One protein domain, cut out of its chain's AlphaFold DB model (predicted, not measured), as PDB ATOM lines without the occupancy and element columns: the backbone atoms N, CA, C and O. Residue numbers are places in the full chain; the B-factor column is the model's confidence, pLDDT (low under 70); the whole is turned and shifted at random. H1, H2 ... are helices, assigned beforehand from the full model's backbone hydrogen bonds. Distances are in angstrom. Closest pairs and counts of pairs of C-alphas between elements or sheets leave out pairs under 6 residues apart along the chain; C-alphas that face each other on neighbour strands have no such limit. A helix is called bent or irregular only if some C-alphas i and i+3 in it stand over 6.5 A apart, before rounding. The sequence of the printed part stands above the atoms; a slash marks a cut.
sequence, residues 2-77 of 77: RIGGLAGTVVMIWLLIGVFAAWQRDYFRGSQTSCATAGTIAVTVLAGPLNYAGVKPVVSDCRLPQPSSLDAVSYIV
ATOM      1  N   ARG A   2     255.844 329.933 146.553       63.91
ATOM      2  CA  ARG A   2     257.082 330.232 147.317       63.91
ATOM      3  C   ARG A   2     258.355 329.554 146.785       63.91
ATOM      4  O   ARG A   2     259.450 330.000 147.103       63.91
ATOM      5  N   ILE A   3     258.215 328.531 145.938       62.72
ATOM      6  CA  ILE A   3     259.352 327.780 145.371       62.72
ATOM      7  C   ILE A   3     260.134 328.632 144.355       62.72
ATOM      8  O   ILE A   3     261.359 328.575 144.326       62.72
ATOM      9  N   GLY A   4     259.448 329.487 143.583       75.12
ATOM     10  CA  GLY A   4     260.097 330.354 142.591       75.12
ATOM     11  C   GLY A   4     261.068 331.373 143.196       75.12
ATOM     12  O   GLY A   4     262.121 331.621 142.618       75.12
ATOM     13  N   GLY A   5     260.762 331.909 144.384       84.00
ATOM     14  CA  GLY A   5     261.639 332.867 145.065       84.00
ATOM     15  C   GLY A   5     262.957 332.234 145.513       84.00
ATOM     16  O   GLY A   5     264.024 332.738 145.182       84.00
ATOM     17  N   LEU A   6     262.883 331.087 146.194       89.12
ATOM     18  CA  LEU A   6     264.065 330.361 146.678       89.12
ATOM     19  C   LEU A   6     264.943 329.855 145.529       89.12
ATOM     20  O   LEU A   6     266.158 330.043 145.563       89.12
ATOM     21  N   ALA A   7     264.336 329.264 144.497       89.62
ATOM     22  CA  ALA A   7     265.070 328.815 143.316       89.62
ATOM     23  C   ALA A   7     265.789 329.987 142.625       89.62
ATOM     24  O   ALA A   7     266.961 329.866 142.274       89.62
ATOM     25  N   GLY A   8     265.127 331.143 142.502       92.69
ATOM     26  CA  GLY A   8     265.732 332.356 141.954       92.69
ATOM     27  C   GLY A   8     266.924 332.853 142.774       92.69
ATOM     28  O   GLY A   8     267.968 333.159 142.207       92.69
ATOM     29  N   THR A   9     266.814 332.877 144.106       93.44
ATOM     30  CA  THR A   9     267.928 333.279 144.982       93.44
ATOM     31  C   THR A   9     269.127 332.341 144.852       93.44
ATOM     32  O   THR A   9     270.259 332.810 144.760       93.44
ATOM     33  N   VAL A  10     268.896 331.026 144.786       92.81
ATOM     34  CA  VAL A  10     269.971 330.038 144.600       92.81
ATOM     35  C   VAL A  10     270.672 330.239 143.254       92.81
ATOM     36  O   VAL A  10     271.900 330.289 143.211       92.81
ATOM     37  N   VAL A  11     269.916 330.427 142.167       93.31
ATOM     38  CA  VAL A  11     270.483 330.698 140.833       93.31
ATOM     39  C   VAL A  11     271.246 332.025 140.807       93.31
ATOM     40  O   VAL A  11     272.315 332.107 140.211       93.31
ATOM     41  N   MET A  12     270.755 333.060 141.489       94.56
ATOM     42  CA  MET A  12     271.450 334.345 141.589       94.56
ATOM     43  C   MET A  12     272.818 334.190 142.265       94.56
ATOM     44  O   MET A  12     273.826 334.641 141.725       94.56
ATOM     45  N   ILE A  13     272.873 333.505 143.413       94.75
ATOM     46  CA  ILE A  13     274.130 333.232 144.126       94.75
ATOM     47  C   ILE A  13     275.076 332.410 143.243       94.75
ATOM     48  O   ILE A  13     276.259 332.730 143.145       94.75
ATOM     49  N   TRP A  14     274.549 331.397 142.551       94.12
ATOM     50  CA  TRP A  14     275.309 330.577 141.609       94.12
ATOM     51  C   TRP A  14     275.991 331.423 140.527       94.12
ATOM     52  O   TRP A  14     277.201 331.322 140.328       94.12
ATOM     53  N   LEU A  15     275.245 332.312 139.866       94.31
ATOM     54  CA  LEU A  15     275.786 333.172 138.811       94.31
ATOM     55  C   LEU A  15     276.833 334.161 139.340       94.31
ATOM     56  O   LEU A  15     277.840 334.386 138.670       94.31
ATOM     57  N   LEU A  16     276.650 334.709 140.546       95.69
ATOM     58  CA  LEU A  16     277.640 335.595 141.171       95.69
ATOM     59  C   LEU A  16     278.971 334.874 141.428       95.69
ATOM     60  O   LEU A  16     280.033 335.420 141.121       95.69
ATOM     61  N   ILE A  17     278.923 333.633 141.919       94.38
ATOM     62  CA  ILE A  17     280.119 332.791 142.091       94.38
ATOM     63  C   ILE A  17     280.790 332.536 140.734       94.38
ATOM     64  O   ILE A  17     282.015 332.591 140.623       94.38
ATOM     65  N   GLY A  18     280.001 332.303 139.684       93.75
ATOM     66  CA  GLY A  18     280.505 332.103 138.328       93.75
ATOM     67  C   GLY A  18     281.229 333.327 137.762       93.75
ATOM     68  O   GLY A  18     282.319 333.202 137.204       93.75
ATOM     69  N   VAL A  19     280.667 334.524 137.952       93.88
ATOM     70  CA  VAL A  19     281.311 335.791 137.562       93.88
ATOM     71  C   VAL A  19     282.611 335.999 138.336       93.88
ATOM     72  O   VAL A  19     283.629 336.361 137.746       93.88
ATOM     73  N   PHE A  20     282.612 335.702 139.637       93.44
ATOM     74  CA  PHE A  20     283.820 335.761 140.455       93.44
ATOM     75  C   PHE A  20     284.901 334.779 139.971       93.44
ATOM     76  O   PHE A  20     286.083 335.121 139.955       93.44
ATOM     77  N   ALA A  21     284.519 333.585 139.508       91.19
ATOM     78  CA  ALA A  21     285.444 332.618 138.919       91.19
ATOM     79  C   ALA A  21     286.057 333.119 137.600       91.19
ATOM     80  O   ALA A  21     287.266 332.997 137.399       91.19
ATOM     81  N   ALA A  22     285.251 333.726 136.722       90.31
ATOM     82  CA  ALA A  22     285.741 334.340 135.488       90.31
ATOM     83  C   ALA A  22     286.688 335.522 135.769       90.31
ATOM     84  O   ALA A  22     287.684 335.702 135.068       90.31
ATOM     85  N   TRP A  23     286.420 336.286 136.832       89.88
ATOM     86  CA  TRP A  23     287.277 337.388 137.266       89.88
ATOM     87  C   TRP A  23     288.631 336.912 137.798       89.88
ATOM     88  O   TRP A  23     289.657 337.457 137.406       89.88
ATOM     89  N   GLN A  24     288.662 335.849 138.607       89.94
ATOM     90  CA  GLN A  24     289.920 335.249 139.076       89.94
ATOM     91  C   GLN A  24     290.805 334.725 137.939       89.94
ATOM     92  O   GLN A  24     292.022 334.656 138.085       89.94
ATOM     93  N   ARG A  25     290.207 334.344 136.807       85.19
ATOM     94  CA  ARG A  25     290.926 333.912 135.599       85.19
ATOM     95  C   ARG A  25     291.354 335.069 134.697       85.19
ATOM     96  O   ARG A  25     291.897 334.815 133.628       85.19
ATOM     97  N   ASP A  26     291.107 336.308 135.123       88.00
ATOM     98  CA  ASP A  26     291.447 337.534 134.400       88.00
ATOM     99  C   ASP A  26     290.760 337.643 133.019       88.00
ATOM    100  O   ASP A  26     291.154 338.445 132.182       88.00
ATOM    101  N   TYR A  27     289.673 336.892 132.773       85.31
ATOM    102  CA  TYR A  27     289.001 336.845 131.461       85.31
ATOM    103  C   TYR A  27     288.340 338.163 131.038       85.31
ATOM    104  O   TYR A  27     287.998 338.336 129.870       85.31
ATOM    105  N   PHE A  28     288.165 339.098 131.972       84.50
ATOM    106  CA  PHE A  28     287.665 340.444 131.689       84.50
ATOM    107  C   PHE A  28     288.766 341.434 131.292       84.50
ATOM    108  O   PHE A  28     288.459 342.586 130.985       84.50
ATOM    109  N   ARG A  29     290.039 341.026 131.312       80.88
ATOM    110  CA  ARG A  29     291.164 341.875 130.923       80.88
ATOM    111  C   ARG A  29     291.669 341.453 129.545       80.88
ATOM    112  O   ARG A  29     292.077 340.319 129.326       80.88
ATOM    113  N   GLY A  30     291.615 342.378 128.595       71.62
ATOM    114  CA  GLY A  30     292.045 342.154 127.216       71.62
ATOM    115  C   GLY A  30     291.291 343.063 126.251       71.62
ATOM    116  O   GLY A  30     290.113 343.344 126.446       71.62
ATOM    117  N   SER A  31     291.967 343.541 125.210       65.06
ATOM    118  CA  SER A  31     291.394 344.455 124.211       65.06
ATOM    119  C   SER A  31     290.582 343.747 123.117       65.06
ATOM    120  O   SER A  31     289.993 344.413 122.268       65.06
ATOM    121  N   GLN A  32     290.546 342.408 123.114       69.50
ATOM    122  CA  GLN A  32     289.986 341.619 122.021       69.50
ATOM    123  C   GLN A  32     288.709 340.881 122.441       69.50
ATOM    124  O   GLN A  32     288.727 339.748 122.930       69.50
ATOM    125  N   THR A  33     287.572 341.538 122.217       79.81
ATOM    126  CA  THR A  33     286.243 340.936 122.359       79.81
ATOM    127  C   THR A  33     285.975 340.034 121.157       79.81
ATOM    128  O   THR A  33     285.720 340.512 120.054       79.81
ATOM    129  N   SER A  34     286.051 338.720 121.362       86.19
ATOM    130  CA  SER A  34     285.757 337.707 120.342       86.19
ATOM    131  C   SER A  34     284.635 336.770 120.801       86.19
ATOM    132  O   SER A  34     284.387 336.639 122.003       86.19
ATOM    133  N   CYS A  35     283.989 336.063 119.864       89.00
ATOM    134  CA  CYS A  35     283.017 335.009 120.190       89.00
ATOM    135  C   CYS A  35     283.627 333.910 121.072       89.00
ATOM    136  O   CYS A  35     282.945 333.376 121.943       89.00
ATOM    137  N   ALA A  36     284.911 333.596 120.881       89.56
ATOM    138  CA  ALA A  36     285.620 332.609 121.690       89.56
ATOM    139  C   ALA A  36     285.790 333.093 123.139       89.56
ATOM    140  O   ALA A  36     285.516 332.346 124.079       89.56
ATOM    141  N   THR A  37     286.168 334.361 123.328       88.50
ATOM    142  CA  THR A  37     286.296 334.978 124.656       88.50
ATOM    143  C   THR A  37     284.939 335.034 125.358       88.50
ATOM    144  O   THR A  37     284.811 334.588 126.496       88.50
ATOM    145  N   ALA A  38     283.903 335.509 124.661       89.88
ATOM    146  CA  ALA A  38     282.545 335.586 125.196       89.88
ATOM    147  C   ALA A  38     281.996 334.199 125.566       89.88
ATOM    148  O   ALA A  38     281.447 334.024 126.653       89.88
ATOM    149  N   GLY A  39     282.201 333.198 124.703       92.69
ATOM    150  CA  GLY A  39     281.829 331.809 124.971       92.69
ATOM    151  C   GLY A  39     282.561 331.235 126.184       92.69
ATOM    152  O   GLY A  39     281.939 330.615 127.044       92.69
ATOM    153  N   THR A  40     283.861 331.511 126.309       92.00
ATOM    154  CA  THR A  40     284.669 331.078 127.459       92.00
ATOM    155  C   THR A  40     284.155 331.687 128.762       92.00
ATOM    156  O   THR A  40     283.967 330.965 129.742       92.00
ATOM    157  N   ILE A  41     283.864 332.992 128.778       92.12
ATOM    158  CA  ILE A  41     283.284 333.666 129.947       92.12
ATOM    159  C   ILE A  41     281.915 333.062 130.278       92.12
ATOM    160  O   ILE A  41     281.682 332.700 131.428       92.12
ATOM    161  N   ALA A  42     281.032 332.888 129.290       93.50
ATOM    162  CA  ALA A  42     279.690 332.346 129.500       93.50
ATOM    163  C   ALA A  42     279.722 330.932 130.103       93.50
ATOM    164  O   ALA A  42     279.074 330.676 131.119       93.50
ATOM    165  N   VAL A  43     280.527 330.029 129.534       92.94
ATOM    166  CA  VAL A  43     280.702 328.669 130.069       92.94
ATOM    167  C   VAL A  43     281.302 328.714 131.474       92.94
ATOM    168  O   VAL A  43     280.850 327.983 132.351       92.94
ATOM    169  N   THR A  44     282.259 329.609 131.731       92.62
ATOM    170  CA  THR A  44     282.869 329.768 133.061       92.62
ATOM    171  C   THR A  44     281.871 330.279 134.097       92.62
ATOM    172  O   THR A  44     281.893 329.816 135.230       92.62
ATOM    173  N   VAL A  45     280.956 331.180 133.743       94.06
ATOM    174  CA  VAL A  45     279.930 331.660 134.682       94.06
ATOM    175  C   VAL A  45     278.929 330.553 135.018       94.06
ATOM    176  O   VAL A  45     278.535 330.403 136.172       94.06
ATOM    177  N   LEU A  46     278.539 329.743 134.032       92.81
ATOM    178  CA  LEU A  46     277.566 328.668 134.232       92.81
ATOM    179  C   LEU A  46     278.167 327.455 134.956       92.81
ATOM    180  O   LEU A  46     277.546 326.924 135.876       92.81
ATOM    181  N   ALA A  47     279.367 327.026 134.555       90.75
ATOM    182  CA  ALA A  47     280.021 325.816 135.052       90.75
ATOM    183  C   ALA A  47     281.059 326.078 136.156       90.75
ATOM    184  O   ALA A  47     281.420 325.171 136.900       90.75
ATOM    185  N   GLY A  48     281.540 327.312 136.304       87.75
ATOM    186  CA  GLY A  48     282.523 327.712 137.312       87.75
ATOM    187  C   GLY A  48     282.135 327.336 138.743       87.75
ATOM    188  O   GLY A  48     282.969 326.740 139.426       87.75
ATOM    189  N   PRO A  49     280.889 327.575 139.195       88.69
ATOM    190  CA  PRO A  49     280.473 327.233 140.553       88.69
ATOM    191  C   PRO A  49     280.541 325.733 140.871       88.69
ATOM    192  O   PRO A  49     280.768 325.381 142.025       88.69
ATOM    193  N   LEU A  50     280.454 324.839 139.873       85.88
ATOM    194  CA  LEU A  50     280.639 323.393 140.085       85.88
ATOM    195  C   LEU A  50     282.035 323.060 140.634       85.88
ATOM    196  O   LEU A  50     282.170 322.124 141.420       85.88
ATOM    197  N   ASN A  51     283.056 323.850 140.277       79.00
ATOM    198  CA  ASN A  51     284.412 323.687 140.807       79.00
ATOM    199  C   ASN A  51     284.478 323.998 142.311       79.00
ATOM    200  O   ASN A  51     285.264 323.387 143.030       79.00
ATOM    201  N   TYR A  52     283.631 324.909 142.798       75.12
ATOM    202  CA  TYR A  52     283.512 325.243 144.222       75.12
ATOM    203  C   TYR A  52     282.545 324.316 144.963       75.12
ATOM    204  O   TYR A  52     282.673 324.131 146.170       75.12
ATOM    205  N   ALA A  53     281.620 323.683 144.241       78.44
ATOM    206  CA  ALA A  53     280.736 322.650 144.770       78.44
ATOM    207  C   ALA A  53     281.442 321.292 144.984       78.44
ATOM    208  O   ALA A  53     280.796 320.325 145.379       78.44
ATOM    209  N   GLY A  54     282.756 321.200 144.732       68.69
ATOM    210  CA  GLY A  54     283.555 320.003 145.019       68.69
ATOM    211  C   GLY A  54     283.328 318.844 144.048       68.69
ATOM    212  O   GLY A  54     283.691 317.706 144.347       68.69
ATOM    213  N   VAL A  55     282.743 319.110 142.877       70.69
ATOM    214  CA  VAL A  55     282.553 318.089 141.844       70.69
ATOM    215  C   VAL A  55     283.918 317.745 141.249       70.69
ATOM    216  O   VAL A  55     284.483 318.509 140.469       70.69
ATOM    217  N   LYS A  56     284.468 316.594 141.642       61.16
ATOM    218  CA  LYS A  56     285.764 316.088 141.176       61.16
ATOM    219  C   LYS A  56     285.529 314.912 140.224       61.16
ATOM    220  O   LYS A  56     285.407 313.782 140.695       61.16
ATOM    221  N   PRO A  57     285.436 315.136 138.902       59.31
ATOM    222  CA  PRO A  57     285.325 314.035 137.957       59.31
ATOM    223  C   PRO A  57     286.642 313.254 137.962       59.31
ATOM    224  O   PRO A  57     287.678 313.741 137.509       59.31
ATOM    225  N   VAL A  58     286.623 312.052 138.534       68.25
ATOM    226  CA  VAL A  58     287.741 311.112 138.438       68.25
ATOM    227  C   VAL A  58     287.569 310.362 137.129       68.25
ATOM    228  O   VAL A  58     286.610 309.612 136.961       68.25
ATOM    229  N   VAL A  59     288.484 310.586 136.190       70.62
ATOM    230  CA  VAL A  59     288.546 309.789 134.966       70.62
ATOM    231  C   VAL A  59     289.051 308.408 135.371       70.62
ATOM    232  O   VAL A  59     290.218 308.251 135.722       70.62
ATOM    233  N   SER A  60     288.156 307.423 135.398       74.31
ATOM    234  CA  SER A  60     288.476 306.054 135.815       74.31
ATOM    235  C   SER A  60     289.357 305.316 134.804       74.31
ATOM    236  O   SER A  60     290.100 304.423 135.192       74.31
ATOM    237  N   ASP A  61     289.308 305.713 133.530       74.88
ATOM    238  CA  ASP A  61     290.016 305.063 132.422       74.88
ATOM    239  C   ASP A  61     290.905 306.067 131.668       74.88
ATOM    240  O   ASP A  61     290.662 306.460 130.527       74.88
ATOM    241  N   CYS A  62     291.948 306.546 132.346       70.25
ATOM    242  CA  CYS A  62     292.960 307.406 131.735       70.25
ATOM    243  C   CYS A  62     294.056 306.537 131.092       70.25
ATOM    244  O   CYS A  62     295.068 306.218 131.715       70.25
ATOM    245  N   ARG A  63     293.868 306.142 129.827       74.94
ATOM    246  CA  ARG A  63     294.918 305.501 129.013       74.94
ATOM    247  C   ARG A  63     295.888 306.562 128.493       74.94
ATOM    248  O   ARG A  63     295.753 307.039 127.370       74.94
ATOM    249  N   LEU A  64     296.848 306.960 129.326       70.38
ATOM    250  CA  LEU A  64     297.918 307.849 128.881       70.38
ATOM    251  C   LEU A  64     298.857 307.069 127.941       70.38
ATOM    252  O   LEU A  64     299.326 305.994 128.325       70.38
ATOM    253  N   PRO A  65     299.139 307.570 126.726       69.56
ATOM    254  CA  PRO A  65     300.174 306.991 125.881       69.56
ATOM    255  C   PRO A  65     301.531 307.075 126.591       69.56
ATOM    256  O   PRO A  65     301.822 308.045 127.293       69.56
ATOM    257  N   GLN A  66     302.358 306.043 126.417       67.12
ATOM    258  CA  GLN A  66     303.728 306.026 126.926       67.12
ATOM    259  C   GLN A  66     304.480 307.246 126.359       67.12
ATOM    260  O   GLN A  66     304.405 307.483 125.150       67.12
ATOM    261  N   PRO A  67     305.160 308.052 127.194       62.91
ATOM    262  CA  PRO A  67     305.759 309.301 126.749       62.91
ATOM    263  C   PRO A  67     306.982 309.011 125.876       62.91
ATOM    264  O   PRO A  67     308.079 308.799 126.376       62.91
ATOM    265  N   SER A  68     306.801 309.024 124.559       63.12
ATOM    266  CA  SER A  68     307.893 309.007 123.577       63.12
ATOM    267  C   SER A  68     308.502 310.396 123.339       63.12
ATOM    268  O   SER A  68     309.468 310.521 122.594       63.12
ATOM    269  N   SER A  69     307.952 311.448 123.961       58.47
ATOM    270  CA  SER A  69     308.325 312.852 123.731       58.47
ATOM    271  C   SER A  69     308.990 313.558 124.918       58.47
ATOM    272  O   SER A  69     309.466 314.677 124.745       58.47
ATOM    273  N   LEU A  70     309.087 312.929 126.099       57.09
ATOM    274  CA  LEU A  70     309.885 313.485 127.208       57.09
ATOM    275  C   LEU A  70     311.380 313.551 126.855       57.09
ATOM    276  O   LEU A  70     312.064 314.482 127.269       57.09
ATOM    277  N   ASP A  71     311.855 312.620 126.026       57.66
ATOM    278  CA  ASP A  71     313.252 312.570 125.583       57.66
ATOM    279  C   ASP A  71     313.598 313.730 124.629       57.66
ATOM    280  O   ASP A  71     314.669 314.325 124.713       57.66
ATOM    281  N   ALA A  72     312.647 314.150 123.783       59.56
ATOM    282  CA  ALA A  72     312.830 315.295 122.890       59.56
ATOM    283  C   ALA A  72     312.858 316.637 123.644       59.56
ATOM    284  O   ALA A  72     313.549 317.559 123.223       59.56
ATOM    285  N   VAL A  73     312.128 316.754 124.761       61.97
ATOM    286  CA  VAL A  73     312.109 317.977 125.581       61.97
ATOM    287  C   VAL A  73     313.336 318.054 126.493       61.97
ATOM    288  O   VAL A  73     313.881 319.138 126.661       61.97
ATOM    289  N   SER A  74     313.834 316.926 127.013       61.38
ATOM    290  CA  SER A  74     315.050 316.909 127.842       61.38
ATOM    291  C   SER A  74     316.336 317.232 127.070       61.38
ATOM    292  O   SER A  74     317.343 317.537 127.697       61.38
ATOM    293  N   TYR A  75     316.323 317.165 125.736       62.94
ATOM    294  CA  TYR A  75     317.441 317.597 124.888       62.94
ATOM    295  C   TYR A  75     317.408 319.101 124.553       62.94
ATOM    296  O   TYR A  75     318.398 319.657 124.087       62.94
ATOM    297  N   ILE A  76     316.265 319.764 124.757       65.44
ATOM    298  CA  ILE A  76     316.052 321.174 124.389       65.44
ATOM    299  C   ILE A  76     316.166 322.108 125.615       65.44
ATOM    300  O   ILE A  76     316.221 323.326 125.438       65.44
ATOM    301  N   VAL A  77     316.236 321.565 126.839       56.84
ATOM    302  CA  VAL A  77     316.433 322.324 128.093       56.84
ATOM    303  C   VAL A  77     317.815 322.072 128.674       56.84
ATOM    304  O   VAL A  77     318.157 320.885 128.862       56.84
TER     305      VAL A  77
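What this domain is: This is residues 2 to 77 of the 77 residues of an uncharacterized protein of Mycolicibacter terrae (UniProt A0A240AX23). Two helices, H1 and H2, cross at a steep angle, with the later part of H1 packed on a stretch within H2. From the end of H2 a long tail, residues 53 to 77, sticks out and holds the short helix H3; at the other extreme, residues 2 to 10 stick out too. The printed part has 76 residues, with three named helices in the order H1, H2, H3 and no named strand; the class is all helix. The whole is extended, with a radius of gyration of the C-alphas of 19.2 A, and its flat outline spans 64 by 39 by 19 A.

Where its parts are: H1, residues 3 to 24, begins at C-alpha 3 (259.352, 327.780, 145.371) and is 32.1 A long from first to last C-alpha. H2, residues 35 to 52, begins at C-alpha 35 (283.017, 335.009, 120.190) and is 25.9 A long. It has a kink of 44 degrees near residue 46 and is irregular, with 7.1 A between C-alphas 46 and 49. H3, residues 70 to 74, is 6.2 A long and ends at C-alpha 74 (315.050, 316.909, 127.842).

How they stand to each other: H1 touches H2 with residues 14 to 22 alone, and H2 touches H1 with residues 41 to 49 alone. Their closest C-alphas are those of Gly 18 and Val 45, 3.7 A apart. They run opposite ways at a steep tilt of 66 degrees. H3 is apart from H1 and from H2. Each O i to N i+4 pair is within hydrogen-bond range in H1 and H3, and 10 of 14 are in H2.

The domain as a whole: The C-alphas of Arg 2 and Tyr 75, the two farthest apart, are 65.6 A from each other. The printed part has no cut. The link from H1 to H2 is short, with 10 residues, and the link from H2 to H3 is long, with 17. Residues 29 to 36, of which 35 to 36 belong to H2, stand free. The mean pLDDT of the printed part is 80.2; 21 residues are under 70, among them residues 65 to 77.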